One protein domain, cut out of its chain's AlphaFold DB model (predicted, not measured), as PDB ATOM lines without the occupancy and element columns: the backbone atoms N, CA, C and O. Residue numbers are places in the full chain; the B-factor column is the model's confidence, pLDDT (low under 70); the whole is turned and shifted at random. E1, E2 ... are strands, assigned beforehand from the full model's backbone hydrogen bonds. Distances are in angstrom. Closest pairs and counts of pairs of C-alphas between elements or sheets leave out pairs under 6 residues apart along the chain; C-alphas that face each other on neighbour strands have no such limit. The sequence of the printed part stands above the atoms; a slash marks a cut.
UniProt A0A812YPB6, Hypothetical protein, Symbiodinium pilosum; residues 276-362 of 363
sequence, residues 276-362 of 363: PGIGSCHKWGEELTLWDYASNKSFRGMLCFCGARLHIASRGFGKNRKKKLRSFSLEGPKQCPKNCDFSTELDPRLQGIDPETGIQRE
ATOM      1  N   PRO A 276      -8.472 -13.735 -92.518       80.06
ATOM      2  CA  PRO A 276      -9.828 -14.155 -92.849       80.06
ATOM      3  C   PRO A 276     -10.811 -13.791 -91.731       80.06
ATOM      4  O   PRO A 276     -10.449 -13.804 -90.553       80.06
ATOM      5  N   GLY A 277     -12.037 -13.442 -92.111       82.06
ATOM      6  CA  GLY A 277     -13.073 -13.061 -91.158       82.06
ATOM      7  C   GLY A 277     -13.306 -11.558 -91.059       82.06
ATOM      8  O   GLY A 277     -12.712 -10.740 -91.763       82.06
ATOM      9  N   ILE A 278     -14.238 -11.211 -90.175       79.50
ATOM     10  CA  ILE A 278     -14.784  -9.853 -90.015       79.50
ATOM     11  C   ILE A 278     -14.359  -9.176 -88.703       79.50
ATOM     12  O   ILE A 278     -14.660  -8.004 -88.483       79.50
ATOM     13  N   GLY A 279     -13.638  -9.901 -87.842       78.44
ATOM     14  CA  GLY A 279     -13.285  -9.456 -86.495       78.44
ATOM     15  C   GLY A 279     -14.482  -9.387 -85.544       78.44
ATOM     16  O   GLY A 279     -15.608  -9.723 -85.896       78.44
ATOM     17  N   SER A 280     -14.225  -8.942 -84.316       77.50
ATOM     18  CA  SER A 280     -15.222  -8.814 -83.247       77.50
ATOM     19  C   SER A 280     -15.406  -7.354 -82.821       77.50
ATOM     20  O   SER A 280     -14.466  -6.556 -82.848       77.50
ATOM     21  N   CYS A 281     -16.636  -6.995 -82.444       73.56
ATOM     22  CA  CYS A 281     -17.012  -5.669 -81.925       73.56
ATOM     23  C   CYS A 281     -16.815  -4.488 -82.904       73.56
ATOM     24  O   CYS A 281     -16.977  -3.327 -82.520       73.56
ATOM     25  N   HIS A 282     -16.486  -4.746 -84.174       77.00
ATOM     26  CA  HIS A 282     -16.386  -3.704 -85.198       77.00
ATOM     27  C   HIS A 282     -17.764  -3.269 -85.676       77.00
ATOM     28  O   HIS A 282     -18.568  -4.081 -86.128       77.00
ATOM     29  N   LYS A 283     -18.001  -1.957 -85.641       79.69
ATOM     30  CA  LYS A 283     -19.145  -1.334 -86.306       79.69
ATOM     31  C   LYS A 283     -18.708  -0.902 -87.700       79.69
ATOM     32  O   LYS A 283     -17.974   0.079 -87.845       79.69
ATOM     33  N   TRP A 284     -19.091  -1.689 -88.699       82.00
ATOM     34  CA  TRP A 284     -18.707  -1.472 -90.087       82.00
ATOM     35  C   TRP A 284     -19.607  -0.422 -90.742       82.00
ATOM     36  O   TRP A 284     -20.828  -0.458 -90.611       82.00
ATOM     37  N   GLY A 285     -18.994   0.534 -91.438       73.56
ATOM     38  CA  GLY A 285     -19.697   1.549 -92.220       73.56
ATOM     39  C   GLY A 285     -20.371   0.971 -93.467       73.56
ATOM     40  O   GLY A 285     -20.665  -0.219 -93.555       73.56
ATOM     41  N   GLU A 286     -20.646   1.807 -94.458       76.62
ATOM     42  CA  GLU A 286     -21.197   1.324 -95.725       76.62
ATOM     43  C   GLU A 286     -20.176   0.532 -96.542       76.62
ATOM     44  O   GLU A 286     -18.964   0.739 -96.452       76.62
ATOM     45  N   GLU A 287     -20.691  -0.382 -97.361       83.06
ATOM     46  CA  GLU A 287     -19.879  -1.080 -98.339       83.06
ATOM     47  C   GLU A 287     -19.546  -0.140 -99.500       83.06
ATOM     48  O   GLU A 287     -20.422   0.282-100.255       83.06
ATOM     49  N   LEU A 288     -18.263   0.157 -99.671       72.62
ATOM     50  CA  LEU A 288     -17.760   1.123-100.637       72.62
ATOM     51  C   LEU A 288     -16.592   0.537-101.432       72.62
ATOM     52  O   LEU A 288     -15.985  -0.471-101.071       72.62
ATOM     53  N   THR A 289     -16.267   1.180-102.549       77.75
ATOM     54  CA  THR A 289     -15.001   0.934-103.245       77.75
ATOM     55  C   THR A 289     -13.924   1.766-102.555       77.75
ATOM     56  O   THR A 289     -13.915   2.989-102.674       77.75
ATOM     57  N   LEU A 290     -13.046   1.102-101.811       62.03
ATOM     58  CA  LEU A 290     -11.951   1.701-101.057       62.03
ATOM     59  C   LEU A 290     -10.655   1.641-101.869       62.03
ATOM     60  O   LEU A 290     -10.467   0.747-102.697       62.03
ATOM     61  N   TRP A 291      -9.757   2.597-101.640       58.50
ATOM     62  CA  TRP A 291      -8.453   2.636-102.297       58.50
ATOM     63  C   TRP A 291      -7.360   2.146-101.350       58.50
ATOM     64  O   TRP A 291      -7.172   2.697-100.265       58.50
ATOM     65  N   ASP A 292      -6.627   1.115-101.764       61.91
ATOM     66  CA  ASP A 292      -5.390   0.709-101.116       61.91
ATOM     67  C   ASP A 292      -4.228   1.446-101.788       61.91
ATOM     68  O   ASP A 292      -3.806   1.115-102.897       61.91
ATOM     69  N   TYR A 293      -3.728   2.474-101.105       48.72
ATOM     70  CA  TYR A 293      -2.599   3.274-101.569       48.72
ATOM     71  C   TYR A 293      -1.272   2.502-101.549       48.72
ATOM     72  O   TYR A 293      -0.387   2.834-102.331       48.72
ATOM     73  N   ALA A 294      -1.135   1.462-100.716       44.44
ATOM     74  CA  ALA A 294       0.087   0.662-100.641       44.44
ATOM     75  C   ALA A 294       0.216  -0.284-101.845       44.44
ATOM     76  O   ALA A 294       1.302  -0.434-102.401       44.44
ATOM     77  N   SER A 295      -0.897  -0.881-102.290       45.56
ATOM     78  CA  SER A 295      -0.919  -1.765-103.470       45.56
ATOM     79  C   SER A 295      -1.415  -1.104-104.764       45.56
ATOM     80  O   SER A 295      -1.453  -1.761-105.807       45.56
ATOM     81  N   ASN A 296      -1.777   0.182-104.706       43.22
ATOM     82  CA  ASN A 296      -2.353   0.986-105.790       43.22
ATOM     83  C   ASN A 296      -3.546   0.308-106.489       43.22
ATOM     84  O   ASN A 296      -3.675   0.302-107.717       43.22
ATOM     85  N   LYS A 297      -4.408  -0.325-105.691       52.66
ATOM     86  CA  LYS A 297      -5.580  -1.066-106.162       52.66
ATOM     87  C   LYS A 297      -6.817  -0.611-105.412       52.66
ATOM     88  O   LYS A 297      -6.815  -0.444-104.197       52.66
ATOM     89  N   SER A 298      -7.916  -0.472-106.143       62.00
ATOM     90  CA  SER A 298      -9.231  -0.338-105.532       62.00
ATOM     91  C   SER A 298      -9.735  -1.713-105.104       62.00
ATOM     92  O   SER A 298      -9.666  -2.658-105.895       62.00
ATOM     93  N   PHE A 299     -10.303  -1.817-103.913       75.81
ATOM     94  CA  PHE A 299     -10.970  -3.018-103.427       75.81
ATOM     95  C   PHE A 299     -12.370  -2.673-102.925       75.81
ATOM     96  O   PHE A 299     -12.666  -1.528-102.594       75.81
ATOM     97  N   ARG A 300     -13.265  -3.658-102.898       82.00
ATOM     98  CA  ARG A 300     -14.579  -3.487-102.280       82.00
ATOM     99  C   ARG A 300     -14.433  -3.744-100.787       82.00
ATOM    100  O   ARG A 300     -13.798  -4.729-100.421       82.00
ATOM    101  N   GLY A 301     -14.970  -2.885 -99.934       87.50
ATOM    102  CA  GLY A 301     -14.770  -3.035 -98.502       87.50
ATOM    103  C   GLY A 301     -15.610  -2.121 -97.624       87.50
ATOM    104  O   GLY A 301     -16.398  -1.320 -98.116       87.50
ATOM    105  N   MET A 302     -15.432  -2.258 -96.314       84.75
ATOM    106  CA  MET A 302     -16.089  -1.451 -95.281       84.75
ATOM    107  C   MET A 302     -15.029  -0.892 -94.326       84.75
ATOM    108  O   MET A 302     -13.969  -1.490 -94.146       84.75
ATOM    109  N   LEU A 303     -15.304   0.257 -93.710       79.62
ATOM    110  CA  LEU A 303     -14.405   0.894 -92.741       79.62
ATOM    111  C   LEU A 303     -15.027   0.892 -91.350       79.62
ATOM    112  O   LEU A 303     -16.222   1.146 -91.205       79.62
ATOM    113  N   CYS A 304     -14.208   0.651 -90.331       78.44
ATOM    114  CA  CYS A 304     -14.576   0.888 -88.943       78.44
ATOM    115  C   CYS A 304     -13.940   2.194 -88.446       78.44
ATOM    116  O   CYS A 304     -12.835   2.558 -88.846       78.44
ATOM    117  N   PHE A 305     -14.598   2.882 -87.513       74.75
ATOM    118  CA  PHE A 305     -14.098   4.122 -86.902       74.75
ATOM    119  C   PHE A 305     -12.772   3.948 -86.126       74.75
ATOM    120  O   PHE A 305     -12.034   4.907 -85.868       74.75
ATOM    121  N   CYS A 306     -12.432   2.715 -85.749       69.31
ATOM    122  CA  CYS A 306     -11.125   2.400 -85.176       69.31
ATOM    123  C   CYS A 306      -9.979   2.440 -86.199       69.31
ATOM    124  O   CYS A 306      -8.825   2.421 -85.788       69.31
ATOM    125  N   GLY A 307     -10.284   2.531 -87.498       70.81
ATOM    126  CA  GLY A 307      -9.314   2.492 -88.592       70.81
ATOM    127  C   GLY A 307      -9.180   1.119 -89.255       70.81
ATOM    128  O   GLY A 307      -8.479   1.011 -90.258       70.81
ATOM    129  N   ALA A 308      -9.863   0.087 -88.745       80.94
ATOM    130  CA  ALA A 308      -9.889  -1.226 -89.382       80.94
ATOM    131  C   ALA A 308     -10.602  -1.178 -90.742       80.94
ATOM    132  O   ALA A 308     -11.554  -0.412 -90.940       80.94
ATOM    133  N   ARG A 309     -10.151  -2.022 -91.668       85.50
ATOM    134  CA  ARG A 309     -10.676  -2.145 -93.029       85.50
ATOM    135  C   ARG A 309     -11.115  -3.578 -93.273       85.50
ATOM    136  O   ARG A 309     -10.337  -4.509 -93.091       85.50
ATOM    137  N   LEU A 310     -12.345  -3.752 -93.729       87.31
ATOM    138  CA  LEU A 310     -12.870  -5.042 -94.139       87.31
ATOM    139  C   LEU A 310     -12.816  -5.142 -95.659       87.31
ATOM    140  O   LEU A 310     -13.471  -4.372 -96.350       87.31
ATOM    141  N   HIS A 311     -12.033  -6.071 -96.186       87.12
ATOM    142  CA  HIS A 311     -11.902  -6.349 -97.613       87.12
ATOM    143  C   HIS A 311     -12.913  -7.403 -98.034       87.12
ATOM    144  O   HIS A 311     -13.030  -8.440 -97.390       87.12
ATOM    145  N   ILE A 312     -13.583  -7.173 -99.156       86.94
ATOM    146  CA  ILE A 312     -14.617  -8.040 -99.710       86.94
ATOM    147  C   ILE A 312     -14.187  -8.460-101.111       86.94
ATOM    148  O   ILE A 312     -14.045  -7.636-102.016       86.94
ATOM    149  N   ALA A 313     -14.042  -9.764-101.316       80.31
ATOM    150  CA  ALA A 313     -13.875 -10.351-102.638       80.31
ATOM    151  C   ALA A 313     -15.111 -11.180-102.996       80.31
ATOM    152  O   ALA A 313     -15.662 -11.888-102.162       80.31
ATOM    153  N   SER A 314     -15.564 -11.073-104.245       80.31
ATOM    154  CA  SER A 314     -16.712 -11.825-104.760       80.31
ATOM    155  C   SER A 314     -16.279 -12.671-105.949       80.31
ATOM    156  O   SER A 314     -15.682 -12.154-106.893       80.31
ATOM    157  N   ARG A 315     -16.596 -13.966-105.928       76.75
ATOM    158  CA  ARG A 315     -16.274 -14.911-107.002       76.75
ATOM    159  C   ARG A 315     -17.533 -15.635-107.467       76.75
ATOM    160  O   ARG A 315     -18.208 -16.282-106.676       76.75
ATOM    161  N   GLY A 316     -17.837 -15.546-108.761       76.31
ATOM    162  CA  GLY A 316     -18.917 -16.320-109.379       76.31
ATOM    163  C   GLY A 316     -18.494 -17.768-109.652       76.31
ATOM    164  O   GLY A 316     -17.377 -17.999-110.119       76.31
ATOM    165  N   PHE A 317     -19.371 -18.738-109.393       73.44
ATOM    166  CA  PHE A 317     -19.138 -20.163-109.650       73.44
ATOM    167  C   PHE A 317     -20.399 -20.875-110.184       73.44
ATOM    168  O   PHE A 317     -21.505 -20.332-110.165       73.44
ATOM    169  N   GLY A 318     -20.229 -22.090-110.718       69.50
ATOM    170  CA  GLY A 318     -21.306 -22.879-111.332       69.50
ATOM    171  C   GLY A 318     -21.639 -22.501-112.786       69.50
ATOM    172  O   GLY A 318     -21.029 -21.606-113.379       69.50
ATOM    173  N   LYS A 319     -22.612 -23.212-113.378       46.75
ATOM    174  CA  LYS A 319     -23.042 -23.026-114.776       46.75
ATOM    175  C   LYS A 319     -23.577 -21.595-114.958       46.75
ATOM    176  O   LYS A 319     -24.453 -21.158-114.213       46.75
ATOM    177  N   ASN A 320     -23.006 -20.853-115.906       63.34
ATOM    178  CA  ASN A 320     -23.271 -19.427-116.163       63.34
ATOM    179  C   ASN A 320     -22.942 -18.472-114.993       63.34
ATOM    180  O   ASN A 320     -23.492 -17.377-114.947       63.34
ATOM    181  N   ARG A 321     -22.073 -18.863-114.041       68.88
ATOM    182  CA  ARG A 321     -21.645 -18.029-112.888       68.88
ATOM    183  C   ARG A 321     -22.800 -17.439-112.060       68.88
ATOM    184  O   ARG A 321     -22.631 -16.407-111.416       68.88
ATOM    185  N   LYS A 322     -23.967 -18.092-112.064       69.62
ATOM    186  CA  LYS A 322     -25.164 -17.614-111.356       69.62
ATOM    187  C   LYS A 322     -25.015 -17.638-109.832       69.62
ATOM    188  O   LYS A 322     -25.710 -16.887-109.162       69.62
ATOM    189  N   LYS A 323     -24.121 -18.473-109.291       69.88
ATOM    190  CA  LYS A 323     -23.844 -18.542-107.851       69.88
ATOM    191  C   LYS A 323     -22.679 -17.629-107.502       69.88
ATOM    192  O   LYS A 323     -21.682 -17.622-108.229       69.88
ATOM    193  N   LYS A 324     -22.773 -16.891-106.398       72.94
ATOM    194  CA  LYS A 324     -21.711 -16.000-105.920       72.94
ATOM    195  C   LYS A 324     -21.207 -16.466-104.561       72.94
ATOM    196  O   LYS A 324     -21.969 -16.861-103.692       72.94
ATOM    197  N   LEU A 325     -19.891 -16.439-104.404       77.50
ATOM    198  CA  LEU A 325     -19.209 -16.651-103.139       77.50
ATOM    199  C   LEU A 325     -18.568 -15.331-102.735       77.50
ATOM    200  O   LEU A 325     -17.765 -14.793-103.504       77.50
ATOM    201  N   ARG A 326     -18.906 -14.816-101.555       81.88
ATOM    202  CA  ARG A 326     -18.251 -13.631-100.997       81.88
ATOM    203  C   ARG A 326     -17.307 -14.060 -99.880       81.88
ATOM    204  O   ARG A 326     -17.660 -14.898 -99.056       81.88
ATOM    205  N   SER A 327     -16.105 -13.504 -99.879       84.19
ATOM    206  CA  SER A 327     -15.094 -13.720 -98.846       84.19
ATOM    207  C   SER A 327     -14.667 -12.385 -98.255       84.19
ATOM    208  O   SER A 327     -14.398 -11.439 -99.001       84.19
ATOM    209  N   PHE A 328     -14.570 -12.340 -96.936       87.50
ATOM    210  CA  PHE A 328     -14.296 -11.170 -96.124       87.50
ATOM    211  C   PHE A 328     -12.952 -11.355 -95.411       87.50
ATOM    212  O   PHE A 328     -12.665 -12.431 -94.882       87.50
ATOM    213  N   SER A 329     -12.113 -10.322 -95.426       87.69
ATOM    214  CA  SER A 329     -10.833 -10.330 -94.711       87.69
ATOM    215  C   SER A 329     -10.563  -8.998 -94.029       87.69
ATOM    216  O   SER A 329     -10.764  -7.935 -94.612       87.69
ATOM    217  N   LEU A 330     -10.115  -9.067 -92.786       85.69
ATOM    218  CA  LEU A 330      -9.860  -7.939 -91.913       85.69
ATOM    219  C   LEU A 330      -8.407  -7.473 -92.027       85.69
ATOM    220  O   LEU A 330      -7.474  -8.266 -91.910       85.69
ATOM    221  N   GLU A 331      -8.227  -6.170 -92.188       85.25
ATOM    222  CA  GLU A 331      -6.959  -5.465 -92.029       85.25
ATOM    223  C   GLU A 331      -7.103  -4.489 -90.853       85.25
ATOM    224  O   GLU A 331      -7.930  -3.575 -90.887       85.25
ATOM    225  N   GLY A 332      -6.339  -4.712 -89.784       80.19
ATOM    226  CA  GLY A 332      -6.455  -3.978 -88.522       80.19
ATOM    227  C   GLY A 332      -6.727  -4.892 -87.321       80.19
ATOM    228  O   GLY A 332      -6.591  -6.113 -87.424       80.19
ATOM    229  N   PRO A 333      -7.088  -4.327 -86.155       77.62
ATOM    230  CA  PRO A 333      -7.194  -5.090 -84.916       77.62
ATOM    231  C   PRO A 333      -8.342  -6.105 -84.973       77.62
ATOM    232  O   PRO A 333      -9.458  -5.760 -85.358       77.62
ATOM    233  N   LYS A 334      -8.096  -7.352 -84.540       80.25
ATOM    234  CA  LYS A 334      -9.111  -8.430 -84.510       80.25
ATOM    235  C   LYS A 334     -10.344  -8.085 -83.671       80.25
ATOM    236  O   LYS A 334     -11.436  -8.554 -83.978       80.25
ATOM    237  N   GLN A 335     -10.164  -7.273 -82.636       80.38
ATOM    238  CA  GLN A 335     -11.228  -6.738 -81.796       80.38
ATOM    239  C   GLN A 335     -11.161  -5.214 -81.824       80.38
ATOM    240  O   GLN A 335     -10.077  -4.642 -81.714       80.38
ATOM    241  N   CYS A 336     -12.299  -4.547 -82.000       77.00
ATOM    242  CA  CYS A 336     -12.330  -3.089 -82.065       77.00
ATOM    243  C   CYS A 336     -11.913  -2.450 -80.721       77.00
ATOM    244  O   CYS A 336     -12.628  -2.616 -79.736       77.00
ATOM    245  N   PRO A 337     -10.828  -1.649 -80.664       73.44
ATOM    246  CA  PRO A 337     -10.377  -1.017 -79.419       73.44
ATOM    247  C   PRO A 337     -11.229   0.192 -79.006       73.44
ATOM    248  O   PRO A 337     -11.128   0.660 -77.879       73.44
ATOM    249  N   LYS A 338     -12.043   0.730 -79.925       69.19
ATOM    250  CA  LYS A 338     -12.887   1.916 -79.701       69.19
ATOM    251  C   LYS A 338     -14.350   1.575 -79.401       69.19
ATOM    252  O   LYS A 338     -15.163   2.482 -79.289       69.19
ATOM    253  N   ASN A 339     -14.692   0.290 -79.357       64.44
ATOM    254  CA  ASN A 339     -16.061  -0.183 -79.183       64.44
ATOM    255  C   ASN A 339     -16.051  -1.341 -78.174       64.44
ATOM    256  O   ASN A 339     -16.193  -2.508 -78.533       64.44
ATOM    257  N   CYS A 340     -15.760  -0.990 -76.920       50.03
ATOM    258  CA  CYS A 340     -15.621  -1.891 -75.774       50.03
ATOM    259  C   CYS A 340     -16.909  -2.029 -74.937       50.03
ATOM    260  O   CYS A 340     -16.932  -2.831 -74.005       50.03
ATOM    261  N   ASP A 341     -17.986  -1.329 -75.303       47.12
ATOM    262  CA  ASP A 341     -19.268  -1.381 -74.596       47.12
ATOM    263  C   ASP A 341     -20.232  -2.372 -75.270       47.12
ATOM    264  O   ASP A 341     -20.918  -2.070 -76.243       47.12
ATOM    265  N   PHE A 342     -20.205  -3.605 -74.761       47.31
ATOM    266  CA  PHE A 342     -21.222  -4.668 -74.764       47.31
ATOM    267  C   PHE A 342     -22.519  -4.498 -75.598       47.31
ATOM    268  O   PHE A 342     -23.625  -4.593 -75.067       47.31
ATOM    269  N   SER A 343     -22.414  -4.443 -76.926       50.59
ATOM    270  CA  SER A 343     -23.416  -5.076 -77.797       50.59
ATOM    271  C   SER A 343     -22.713  -6.056 -78.734       50.59
ATOM    272  O   SER A 343     -22.053  -5.660 -79.694       50.59
ATOM    273  N   THR A 344     -22.836  -7.351 -78.446       51.34
ATOM    274  CA  THR A 344     -22.317  -8.479 -79.245       51.34
ATOM    275  C   THR A 344     -23.011  -8.657 -80.595       51.34
ATOM    276  O   THR A 344     -22.710  -9.603 -81.321       51.34
ATOM    277  N   GLU A 345     -23.948  -7.779 -80.944       56.56
ATOM    278  CA  GLU A 345     -24.682  -7.880 -82.193       56.56
ATOM    279  C   GLU A 345     -23.785  -7.475 -83.362       56.56
ATOM    280  O   GLU A 345     -23.453  -6.308 -83.579       56.56
ATOM    281  N   LEU A 346     -23.359  -8.499 -84.104       58.75
ATOM    282  CA  LEU A 346     -22.792  -8.368 -85.437       58.75
ATOM    283  C   LEU A 346     -23.705  -7.496 -86.299       58.75
ATOM    284  O   LEU A 346     -24.929  -7.630 -86.237       58.75
ATOM    285  N   ASP A 347     -23.093  -6.644 -87.129       65.25
ATOM    286  CA  ASP A 347     -23.805  -5.875 -88.151       65.25
ATOM    287  C   ASP A 347     -24.818  -6.795 -88.858       65.25
ATOM    288  O   ASP A 347     -24.410  -7.851 -89.355       65.25
ATOM    289  N   PRO A 348     -26.118  -6.443 -88.911       65.88
ATOM    290  CA  PRO A 348     -27.154  -7.281 -89.513       65.88
ATOM    291  C   PRO A 348     -26.820  -7.746 -90.934       65.88
ATOM    292  O   PRO A 348     -27.215  -8.830 -91.348       65.88
ATOM    293  N   ARG A 349     -26.032  -6.958 -91.676       68.25
ATOM    294  CA  ARG A 349     -25.587  -7.273 -93.044       68.25
ATOM    295  C   ARG A 349     -24.513  -8.359 -93.100       68.25
ATOM    296  O   ARG A 349     -24.278  -8.934 -94.159       68.25
ATOM    297  N   LEU A 350     -23.843  -8.606 -91.979       71.56
ATOM    298  CA  LEU A 350     -22.807  -9.621 -91.808       71.56
ATOM    299  C   LEU A 350     -23.324 -10.844 -91.030       71.56
ATOM    300  O   LEU A 350     -22.561 -11.777 -90.775       71.56
ATOM    301  N   GLN A 351     -24.616 -10.871 -90.680       67.62
ATOM    302  CA  GLN A 351     -25.259 -12.060 -90.129       67.62
ATOM    303  C   GLN A 351     -25.243 -13.186 -91.178       67.62
ATOM    304  O   GLN A 351     -25.595 -12.986 -92.340       67.62
ATOM    305  N   GLY A 352     -24.781 -14.372 -90.776       67.81
ATOM    306  CA  GLY A 352     -24.604 -15.525 -91.671       67.81
ATOM    307  C   GLY A 352     -23.232 -15.621 -92.355       67.81
ATOM    308  O   GLY A 352     -23.033 -16.509 -93.183       67.81
ATOM    309  N   ILE A 353     -22.284 -14.742 -92.015       74.12
ATOM    310  CA  ILE A 353     -20.871 -14.880 -92.392       74.12
ATOM    311  C   ILE A 353     -20.148 -15.637 -91.283       74.12
ATOM    312  O   ILE A 353     -20.276 -15.294 -90.110       74.12
ATOM    313  N   ASP A 354     -19.366 -16.643 -91.657       70.75
ATOM    314  CA  ASP A 354     -18.478 -17.323 -90.719       70.75
ATOM    315  C   ASP A 354     -17.430 -16.323 -90.172       70.75
ATOM    316  O   ASP A 354     -16.655 -15.769 -90.961       70.75
ATOM    317  N   PRO A 355     -17.388 -16.057 -88.853       64.31
ATOM    318  CA  PRO A 355     -16.494 -15.058 -88.269       64.31
ATOM    319  C   PRO A 355     -15.005 -15.391 -88.411       64.31
ATOM    320  O   PRO A 355     -14.188 -14.469 -88.401       64.31
ATOM    321  N   GLU A 356     -14.655 -16.674 -88.542       61.78
ATOM    322  CA  GLU A 356     -13.273 -17.154 -88.637       61.78
ATOM    323  C   GLU A 356     -12.817 -17.305 -90.087       61.78
ATOM    324  O   GLU A 356     -11.693 -16.934 -90.424       61.78
ATOM    325  N   THR A 357     -13.676 -17.823 -90.968       67.62
ATOM    326  CA  THR A 357     -13.310 -18.007 -92.385       67.62
ATOM    327  C   THR A 357     -13.656 -16.797 -93.250       67.62
ATOM    328  O   THR A 357     -13.092 -16.623 -94.332       67.62
ATOM    329  N   GLY A 358     -14.571 -15.943 -92.788       70.12
ATOM    330  CA  GLY A 358     -15.069 -14.789 -93.526       70.12
ATOM    331  C   GLY A 358     -15.839 -15.177 -94.778       70.12
ATOM    332  O   GLY A 358     -15.896 -14.387 -95.708       70.12
ATOM    333  N   ILE A 359     -16.378 -16.390 -94.880       76.38
ATOM    334  CA  ILE A 359     -17.068 -16.844 -96.091       76.38
ATOM    335  C   ILE A 359     -18.576 -16.659 -95.926       76.38
ATOM    336  O   ILE A 359     -19.172 -17.162 -94.978       76.38
ATOM    337  N   GLN A 360     -19.201 -16.000 -96.902       75.69
ATOM    338  CA  GLN A 360     -20.652 -15.950 -97.062       75.69
ATOM    339  C   GLN A 360     -21.040 -16.834 -98.248       75.69
ATOM    340  O   GLN A 360     -20.713 -16.534 -99.403       75.69
ATOM    341  N   ARG A 361     -21.712 -17.952 -97.962       62.75
ATOM    342  CA  ARG A 361     -22.292 -18.820 -98.993       62.75
ATOM    343  C   ARG A 361     -23.731 -18.372 -99.229       62.75
ATOM    344  O   ARG A 361     -24.585 -18.614 -98.385       62.75
ATOM    345  N   GLU A 362     -23.992 -17.719-100.358       57.38
ATOM    346  CA  GLU A 362     -25.368 -17.554-100.839       57.38
ATOM    347  C   GLU A 362     -25.881 -18.939-101.277       57.38
ATOM    348  O   GLU A 362     -25.226 -19.614-102.081       57.38
TER     349      GLU A 362
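This is residues 276 to 362 of the 363 residues of the protein "Hypothetical protein" of Symbiodinium pilosum (UniProt A0A812YPB6). Little regular structure is present: one strongly twisted sheet is built on the long hairpin E3 and E4, with the hairpin E1 and E2 turned away from it, its residues 292 to 297 sticking out, and short E5 beside E4. The 87 printed residues, 33 in named strands, are all strand in class: an antiparallel meander, each strand the neighbour of the one before, E1 E2 E3 E4 E5. The whole is compact, radius of gyration of the C-alphas 13.6 A, spanning 46 by 31 by 19 A.

E1, residues 288 to 292, begins at C-alpha 288 (-17.760, 1.123, -100.637) and is 12.4 A long. E2 is 297 to 303, 16.2 A; E3 309 to 317, 25.9 A; E4 323 to 331, 26.6 A. E5, 359 to 361, 6.3 A, ends at C-alpha 361 (-22.292, -18.820, -98.993).

Within hydrogen-bond range are N 290 and O 299 in hairpin E1 and E2, 2.8 A; N 302 and O 310 in hairpin E2 and E3, 2.9 A; N 313 and O 327 in hairpin E3 and E4, 2.9 A; N 360 and O 326 in hairpin E4 and E5, 2.9 A. Edge strands E1 and E5 are apart.

The C-alphas farthest apart are those of Lys 319 and Asp 341, 45.8 A. The printed part has no cut; the link E4 to E5 is long, 27 residues. Mean pLDDT of the printed part is 71.2; 35 residues are under 70, among them 338 to 349.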